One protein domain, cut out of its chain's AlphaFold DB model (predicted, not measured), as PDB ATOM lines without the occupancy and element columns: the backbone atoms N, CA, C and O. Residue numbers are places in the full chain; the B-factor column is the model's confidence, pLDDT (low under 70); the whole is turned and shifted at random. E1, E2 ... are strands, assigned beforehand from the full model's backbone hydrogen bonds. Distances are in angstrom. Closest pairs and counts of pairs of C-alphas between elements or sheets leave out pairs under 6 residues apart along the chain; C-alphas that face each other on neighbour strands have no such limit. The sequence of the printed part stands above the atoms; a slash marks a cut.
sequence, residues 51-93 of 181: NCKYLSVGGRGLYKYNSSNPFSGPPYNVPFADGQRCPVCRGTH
ATOM      1  N   ASN A  51      49.319 -26.725 -40.627       93.06
ATOM      2  CA  ASN A  51      48.895 -25.774 -39.599       93.06
ATOM      3  C   ASN A  51      49.598 -25.941 -38.246       93.06
ATOM      4  O   ASN A  51      49.598 -25.017 -37.436       93.06
ATOM      5  N   CYS A  52      50.162 -27.113 -37.952       90.56
ATOM      6  CA  CYS A  52      50.734 -27.386 -36.637       90.56
ATOM      7  C   CYS A  52      52.048 -28.152 -36.717       90.56
ATOM      8  O   CYS A  52      52.204 -29.055 -37.534       90.56
ATOM      9  N   LYS A  53      52.959 -27.844 -35.796       89.94
ATOM     10  CA  LYS A  53      54.171 -28.625 -35.551       89.94
ATOM     11  C   LYS A  53      53.917 -29.575 -34.386       89.94
ATOM     12  O   LYS A  53      53.311 -29.176 -33.389       89.94
ATOM     13  N   TYR A  54      54.382 -30.814 -34.523       82.75
ATOM     14  CA  TYR A  54      54.479 -31.742 -33.403       82.75
ATOM     15  C   TYR A  54      55.794 -31.488 -32.673       82.75
ATOM     16  O   TYR A  54      56.863 -31.607 -33.272       82.75
ATOM     17  N   LEU A  55      55.727 -31.135 -31.393       80.81
ATOM     18  CA  LEU A  55      56.902 -31.060 -30.533       80.81
ATOM     19  C   LEU A  55      56.781 -32.144 -29.466       80.81
ATOM     20  O   LEU A  55      55.851 -32.130 -28.665       80.81
ATOM     21  N   SER A  56      57.726 -33.083 -29.440       76.88
ATOM     22  CA  SER A  56      57.850 -34.026 -28.328       76.88
ATOM     23  C   SER A  56      58.721 -33.383 -27.253       76.88
ATOM     24  O   SER A  56      59.935 -33.274 -27.425       76.88
ATOM     25  N   VAL A  57      58.113 -32.920 -26.159       72.81
ATOM     26  CA  VAL A  57      58.843 -32.350 -25.016       72.81
ATOM     27  C   VAL A  57      58.574 -33.228 -23.800       72.81
ATOM     28  O   VAL A  57      57.440 -33.340 -23.339       72.81
ATOM     29  N   GLY A  58      59.614 -33.902 -23.297       66.81
ATOM     30  CA  GLY A  58      59.505 -34.774 -22.119       66.81
ATOM     31  C   GLY A  58      58.531 -35.950 -22.291       66.81
ATOM     32  O   GLY A  58      57.867 -36.337 -21.335       66.81
ATOM     33  N   GLY A  59      58.384 -36.478 -23.513       62.25
ATOM     34  CA  GLY A  59      57.468 -37.587 -23.818       62.25
ATOM     35  C   GLY A  59      55.989 -37.195 -23.918       62.25
ATOM     36  O   GLY A  59      55.152 -38.057 -24.178       62.25
ATOM     37  N   ARG A  60      55.647 -35.908 -23.751       62.78
ATOM     38  CA  ARG A  60      54.304 -35.375 -24.013       62.78
ATOM     39  C   ARG A  60      54.311 -34.628 -25.345       62.78
ATOM     40  O   ARG A  60      55.128 -33.733 -25.558       62.78
ATOM     41  N   GLY A  61      53.401 -35.003 -26.239       67.69
ATOM     42  CA  GLY A  61      53.185 -34.295 -27.496       67.69
ATOM     43  C   GLY A  61      52.546 -32.932 -27.242       67.69
ATOM     44  O   GLY A  61      51.415 -32.863 -26.761       67.69
ATOM     45  N   LEU A  62      53.263 -31.856 -27.558       81.12
ATOM     46  CA  LEU A  62      52.752 -30.491 -27.547       81.12
ATOM     47  C   LEU A  62      52.474 -30.058 -28.989       81.12
ATOM     48  O   LEU A  62      53.357 -30.092 -29.849       81.12
ATOM     49  N   TYR A  63      51.245 -29.624 -29.246       86.19
ATOM     50  CA  TYR A  63      50.863 -29.044 -30.527       86.19
ATOM     51  C   TYR A  63      51.147 -27.550 -30.500       86.19
ATOM     52  O   TYR A  63      50.712 -26.845 -29.589       86.19
ATOM     53  N   LYS A  64      51.853 -27.066 -31.517       90.12
ATOM     54  CA  LYS A  64      52.129 -25.642 -31.690       90.12
ATOM     55  C   LYS A  64      51.658 -25.180 -33.054       90.12
ATOM     56  O   LYS A  64      51.899 -25.868 -34.049       90.12
ATOM     57  N   TYR A  65      51.008 -24.024 -33.106       91.06
ATOM     58  CA  TYR A  65      50.617 -23.407 -34.367       91.06
ATOM     59  C   TYR A  65      51.853 -23.098 -35.225       91.06
ATOM     60  O   TYR A  65      52.861 -22.569 -34.748       91.06
ATOM     61  N   ASN A  66      51.793 -23.470 -36.503       91.38
ATOM     62  CA  ASN A  66      52.853 -23.214 -37.463       91.38
ATOM     63  C   ASN A  66      52.644 -21.847 -38.122       91.38
ATOM     64  O   ASN A  66      52.021 -21.745 -39.173       91.38
ATOM     65  N   SER A  67      53.223 -20.798 -37.542       87.81
ATOM     66  CA  SER A  67      53.174 -19.449 -38.121       87.81
ATOM     67  C   SER A  67      53.917 -19.309 -39.456       87.81
ATOM     68  O   SER A  67      53.745 -18.306 -40.135       87.81
ATOM     69  N   SER A  68      54.741 -20.292 -39.837       88.62
ATOM     70  CA  SER A  68      55.450 -20.342 -41.126       88.62
ATOM     71  C   SER A  68      54.661 -21.080 -42.215       88.62
ATOM     72  O   SER A  68      55.221 -21.431 -43.250       88.62
ATOM     73  N   ASN A  69      53.390 -21.391 -41.965       85.75
ATOM     74  CA  ASN A  69      52.509 -22.054 -42.915       85.75
ATOM     75  C   ASN A  69      52.285 -21.179 -44.172       85.75
ATOM     76  O   ASN A  69      51.853 -20.037 -44.022       85.75
ATOM     77  N   PRO A  70      52.549 -21.688 -45.397       85.25
ATOM     78  CA  PRO A  70      52.413 -20.905 -46.628       85.25
ATOM     79  C   PRO A  70      50.960 -20.642 -47.055       85.25
ATOM     80  O   PRO A  70      50.728 -19.783 -47.904       85.25
ATOM     81  N   PHE A  71      49.978 -21.365 -46.509       85.81
ATOM     82  CA  PHE A  71      48.567 -21.167 -46.851       85.81
ATOM     83  C   PHE A  71      48.001 -19.913 -46.173       85.81
ATOM     84  O   PHE A  71      48.294 -19.648 -45.008       85.81
ATOM     85  N   SER A  72      47.148 -19.157 -46.866       83.25
ATOM     86  CA  SER A  72      46.434 -18.011 -46.295       83.25
ATOM     87  C   SER A  72      45.029 -18.418 -45.832       83.25
ATOM     88  O   SER A  72      44.198 -18.858 -46.618       83.25
ATOM     89  N   GLY A  73      44.758 -18.250 -44.534       79.69
ATOM     90  CA  GLY A  73      43.429 -18.441 -43.945       79.69
ATOM     91  C   GLY A  73      42.924 -19.893 -43.818       79.69
ATOM     92  O   GLY A  73      43.636 -20.863 -44.102       79.69
ATOM     93  N   PRO A  74      41.683 -20.065 -43.328       84.44
ATOM     94  CA  PRO A  74      41.055 -21.374 -43.175       84.44
ATOM     95  C   PRO A  74      40.815 -22.069 -44.533       84.44
ATOM     96  O   PRO A  74      40.676 -21.396 -45.550       84.44
ATOM     97  N   PRO A  75      40.726 -23.413 -44.567       83.56
ATOM     98  CA  PRO A  75      40.820 -24.322 -43.423       83.56
ATOM     99  C   PRO A  75      42.265 -24.683 -43.052       83.56
ATOM    100  O   PRO A  75      42.469 -25.365 -42.057       83.56
ATOM    101  N   TYR A  76      43.267 -24.264 -43.830       84.38
ATOM    102  CA  TYR A  76      44.636 -24.772 -43.690       84.38
ATOM    103  C   TYR A  76      45.543 -23.909 -42.822       84.38
ATOM    104  O   TYR A  76      46.581 -24.405 -42.396       84.38
ATOM    105  N   ASN A  77      45.160 -22.667 -42.532       88.62
ATOM    106  CA  ASN A  77      45.870 -21.750 -41.654       88.62
ATOM    107  C   ASN A  77      44.897 -21.139 -40.631       88.62
ATOM    108  O   ASN A  77      44.183 -20.174 -40.907       88.62
ATOM    109  N   VAL A  78      44.848 -21.755 -39.448       91.75
ATOM    110  CA  VAL A  78      43.966 -21.381 -38.338       91.75
ATOM    111  C   VAL A  78      44.802 -21.304 -37.057       91.75
ATOM    112  O   VAL A  78      45.217 -22.355 -36.551       91.75
ATOM    113  N   PRO A  79      45.051 -20.093 -36.520       91.31
ATOM    114  CA  PRO A  79      45.765 -19.915 -35.261       91.31
ATOM    115  C   PRO A  79      45.077 -20.629 -34.091       91.31
ATOM    116  O   PRO A  79      43.850 -20.647 -33.993       91.31
ATOM    117  N   PHE A  80      45.870 -21.200 -33.185       92.25
ATOM    118  CA  PHE A  80      45.401 -21.824 -31.946       92.25
ATOM    119  C   PHE A  80      46.474 -21.705 -30.856       92.25
ATOM    120  O   PHE A  80      47.648 -21.492 -31.161       92.25
ATOM    121  N   ALA A  81      46.073 -21.810 -29.587       91.56
ATOM    122  CA  ALA A  81      46.998 -21.673 -28.464       91.56
ATOM    123  C   ALA A  81      47.919 -22.900 -28.324       91.56
ATOM    124  O   ALA A  81      47.498 -24.035 -28.555       91.56
ATOM    125  N   ASP A  82      49.164 -22.672 -27.895       89.25
ATOM    126  CA  ASP A  82      50.141 -23.738 -27.659       89.25
ATOM    127  C   ASP A  82      49.583 -24.783 -26.671       89.25
ATOM    128  O   ASP A  82      48.998 -24.455 -25.638       89.25
ATOM    129  N   GLY A  83      49.743 -26.063 -27.011       85.88
ATOM    130  CA  GLY A  83      49.235 -27.195 -26.231       85.88
ATOM    131  C   GLY A  83      47.780 -27.583 -26.513       85.88
ATOM    132  O   GLY A  83      47.366 -28.668 -26.103       85.88
ATOM    133  N   GLN A  84      47.006 -26.777 -27.247       89.56
ATOM    134  CA  GLN A  84      45.664 -27.171 -27.688       89.56
ATOM    135  C   GLN A  84      45.712 -28.089 -28.913       89.56
ATOM    136  O   GLN A  84      46.649 -28.051 -29.705       89.56
ATOM    137  N   ARG A  85      44.672 -28.911 -29.112       89.56
ATOM    138  CA  ARG A  85      44.559 -29.724 -30.333       89.56
ATOM    139  C   ARG A  85      44.455 -28.809 -31.550       89.56
ATOM    140  O   ARG A  85      43.633 -27.898 -31.571       89.56
ATOM    141  N   CYS A  86      45.247 -29.100 -32.579       90.44
ATOM    142  CA  CYS A  86      45.192 -28.360 -33.836       90.44
ATOM    143  C   CYS A  86      43.769 -28.426 -34.431       90.44
ATOM    144  O   CYS A  86      43.253 -29.529 -34.606       90.44
ATOM    145  N   PRO A  87      43.139 -27.298 -34.797       91.94
ATOM    146  CA  PRO A  87      41.773 -27.283 -35.332       91.94
ATOM    147  C   PRO A  87      41.655 -27.938 -36.718       91.94
ATOM    148  O   PRO A  87      40.566 -28.346 -37.111       91.94
ATOM    149  N   VAL A  88      42.775 -28.075 -37.438       90.88
ATOM    150  CA  VAL A  88      42.826 -28.612 -38.805       90.88
ATOM    151  C   VAL A  88      42.933 -30.136 -38.801       90.88
ATOM    152  O   VAL A  88      42.065 -30.817 -39.333       90.88
ATOM    153  N   CYS A  89      43.967 -30.693 -38.163       90.38
ATOM    154  CA  CYS A  89      44.168 -32.149 -38.096       90.38
ATOM    155  C   CYS A  89      43.569 -32.799 -36.844       90.38
ATOM    156  O   CYS A  89      43.636 -34.012 -36.684       90.38
ATOM    157  N   ARG A  90      43.038 -32.017 -35.898       91.19
ATOM    158  CA  ARG A  90      42.468 -32.508 -34.628       91.19
ATOM    159  C   ARG A  90      43.431 -33.365 -33.794       91.19
ATOM    160  O   ARG A  90      42.997 -34.128 -32.936       91.19
ATOM    161  N   GLY A  91      44.736 -33.190 -34.009       88.12
ATOM    162  CA  GLY A  91      45.808 -33.905 -33.313       88.12
ATOM    163  C   GLY A  91      46.390 -35.109 -34.062       88.12
ATOM    164  O   GLY A  91      47.336 -35.707 -33.571       88.12
ATOM    165  N   THR A  92      45.893 -35.459 -35.250       89.12
ATOM    166  CA  THR A  92      46.437 -36.594 -36.025       89.12
ATOM    167  C   THR A  92      47.751 -36.267 -36.734       89.12
ATOM    168  O   THR A  92      48.450 -37.174 -37.164       89.12
ATOM    169  N   HIS A  93      48.060 -34.978 -36.919       88.69
ATOM    170  CA  HIS A  93      49.114 -34.483 -37.819       88.69
ATOM    171  C   HIS A  93      48.989 -34.901 -39.285       88.69
ATOM    172  O   HIS A  93      49.852 -34.544 -40.083       88.69
TER     173      HIS A  93
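This is residues 51 to 93 of the 181 residues of an uncharacterized protein of Candidatus Omnitrophica bacterium (UniProt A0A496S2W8). What shape does the backbone make? There is little regular structure: one two-stranded hairpin, E1 then E2, and a long loop, residues 66 to 93, that swings out beyond the hairpin's open end and folds back beside E2. What are its make-up and size? The printed part has 43 residues, 12 of them in two named antiparallel strands, with no named helix; the class is all strand. It is compact, with a radius of gyration of the C-alphas of 10.0 A, yet elongated, spanning 32 by 18 by 16 A.

Where is E1? It holds residues 52 to 57, 15.0 A long, from C-alpha 52 at (50.734, -27.386, -36.637). Where is E2? It holds residues 60 to 65, 16.2 A long, ending at C-alpha 65 at (50.617, -23.407, -34.367).

How do E1 and E2 run? They form an antiparallel hairpin, with 150 degrees between their directions. Which backbone atoms pair? N 53 and O 64, 2.8 A apart, and N 62 and O 55, 2.8 A apart, are within hydrogen-bond range.

How far does it reach? The two C-alphas farthest apart, of Gly 58 and Ser 72, are 32.2 A apart. Is it unbroken and confident? The printed part has no cut, and the link from E1 to E2 is tight. Residues 58 to 61 have pLDDT under 70.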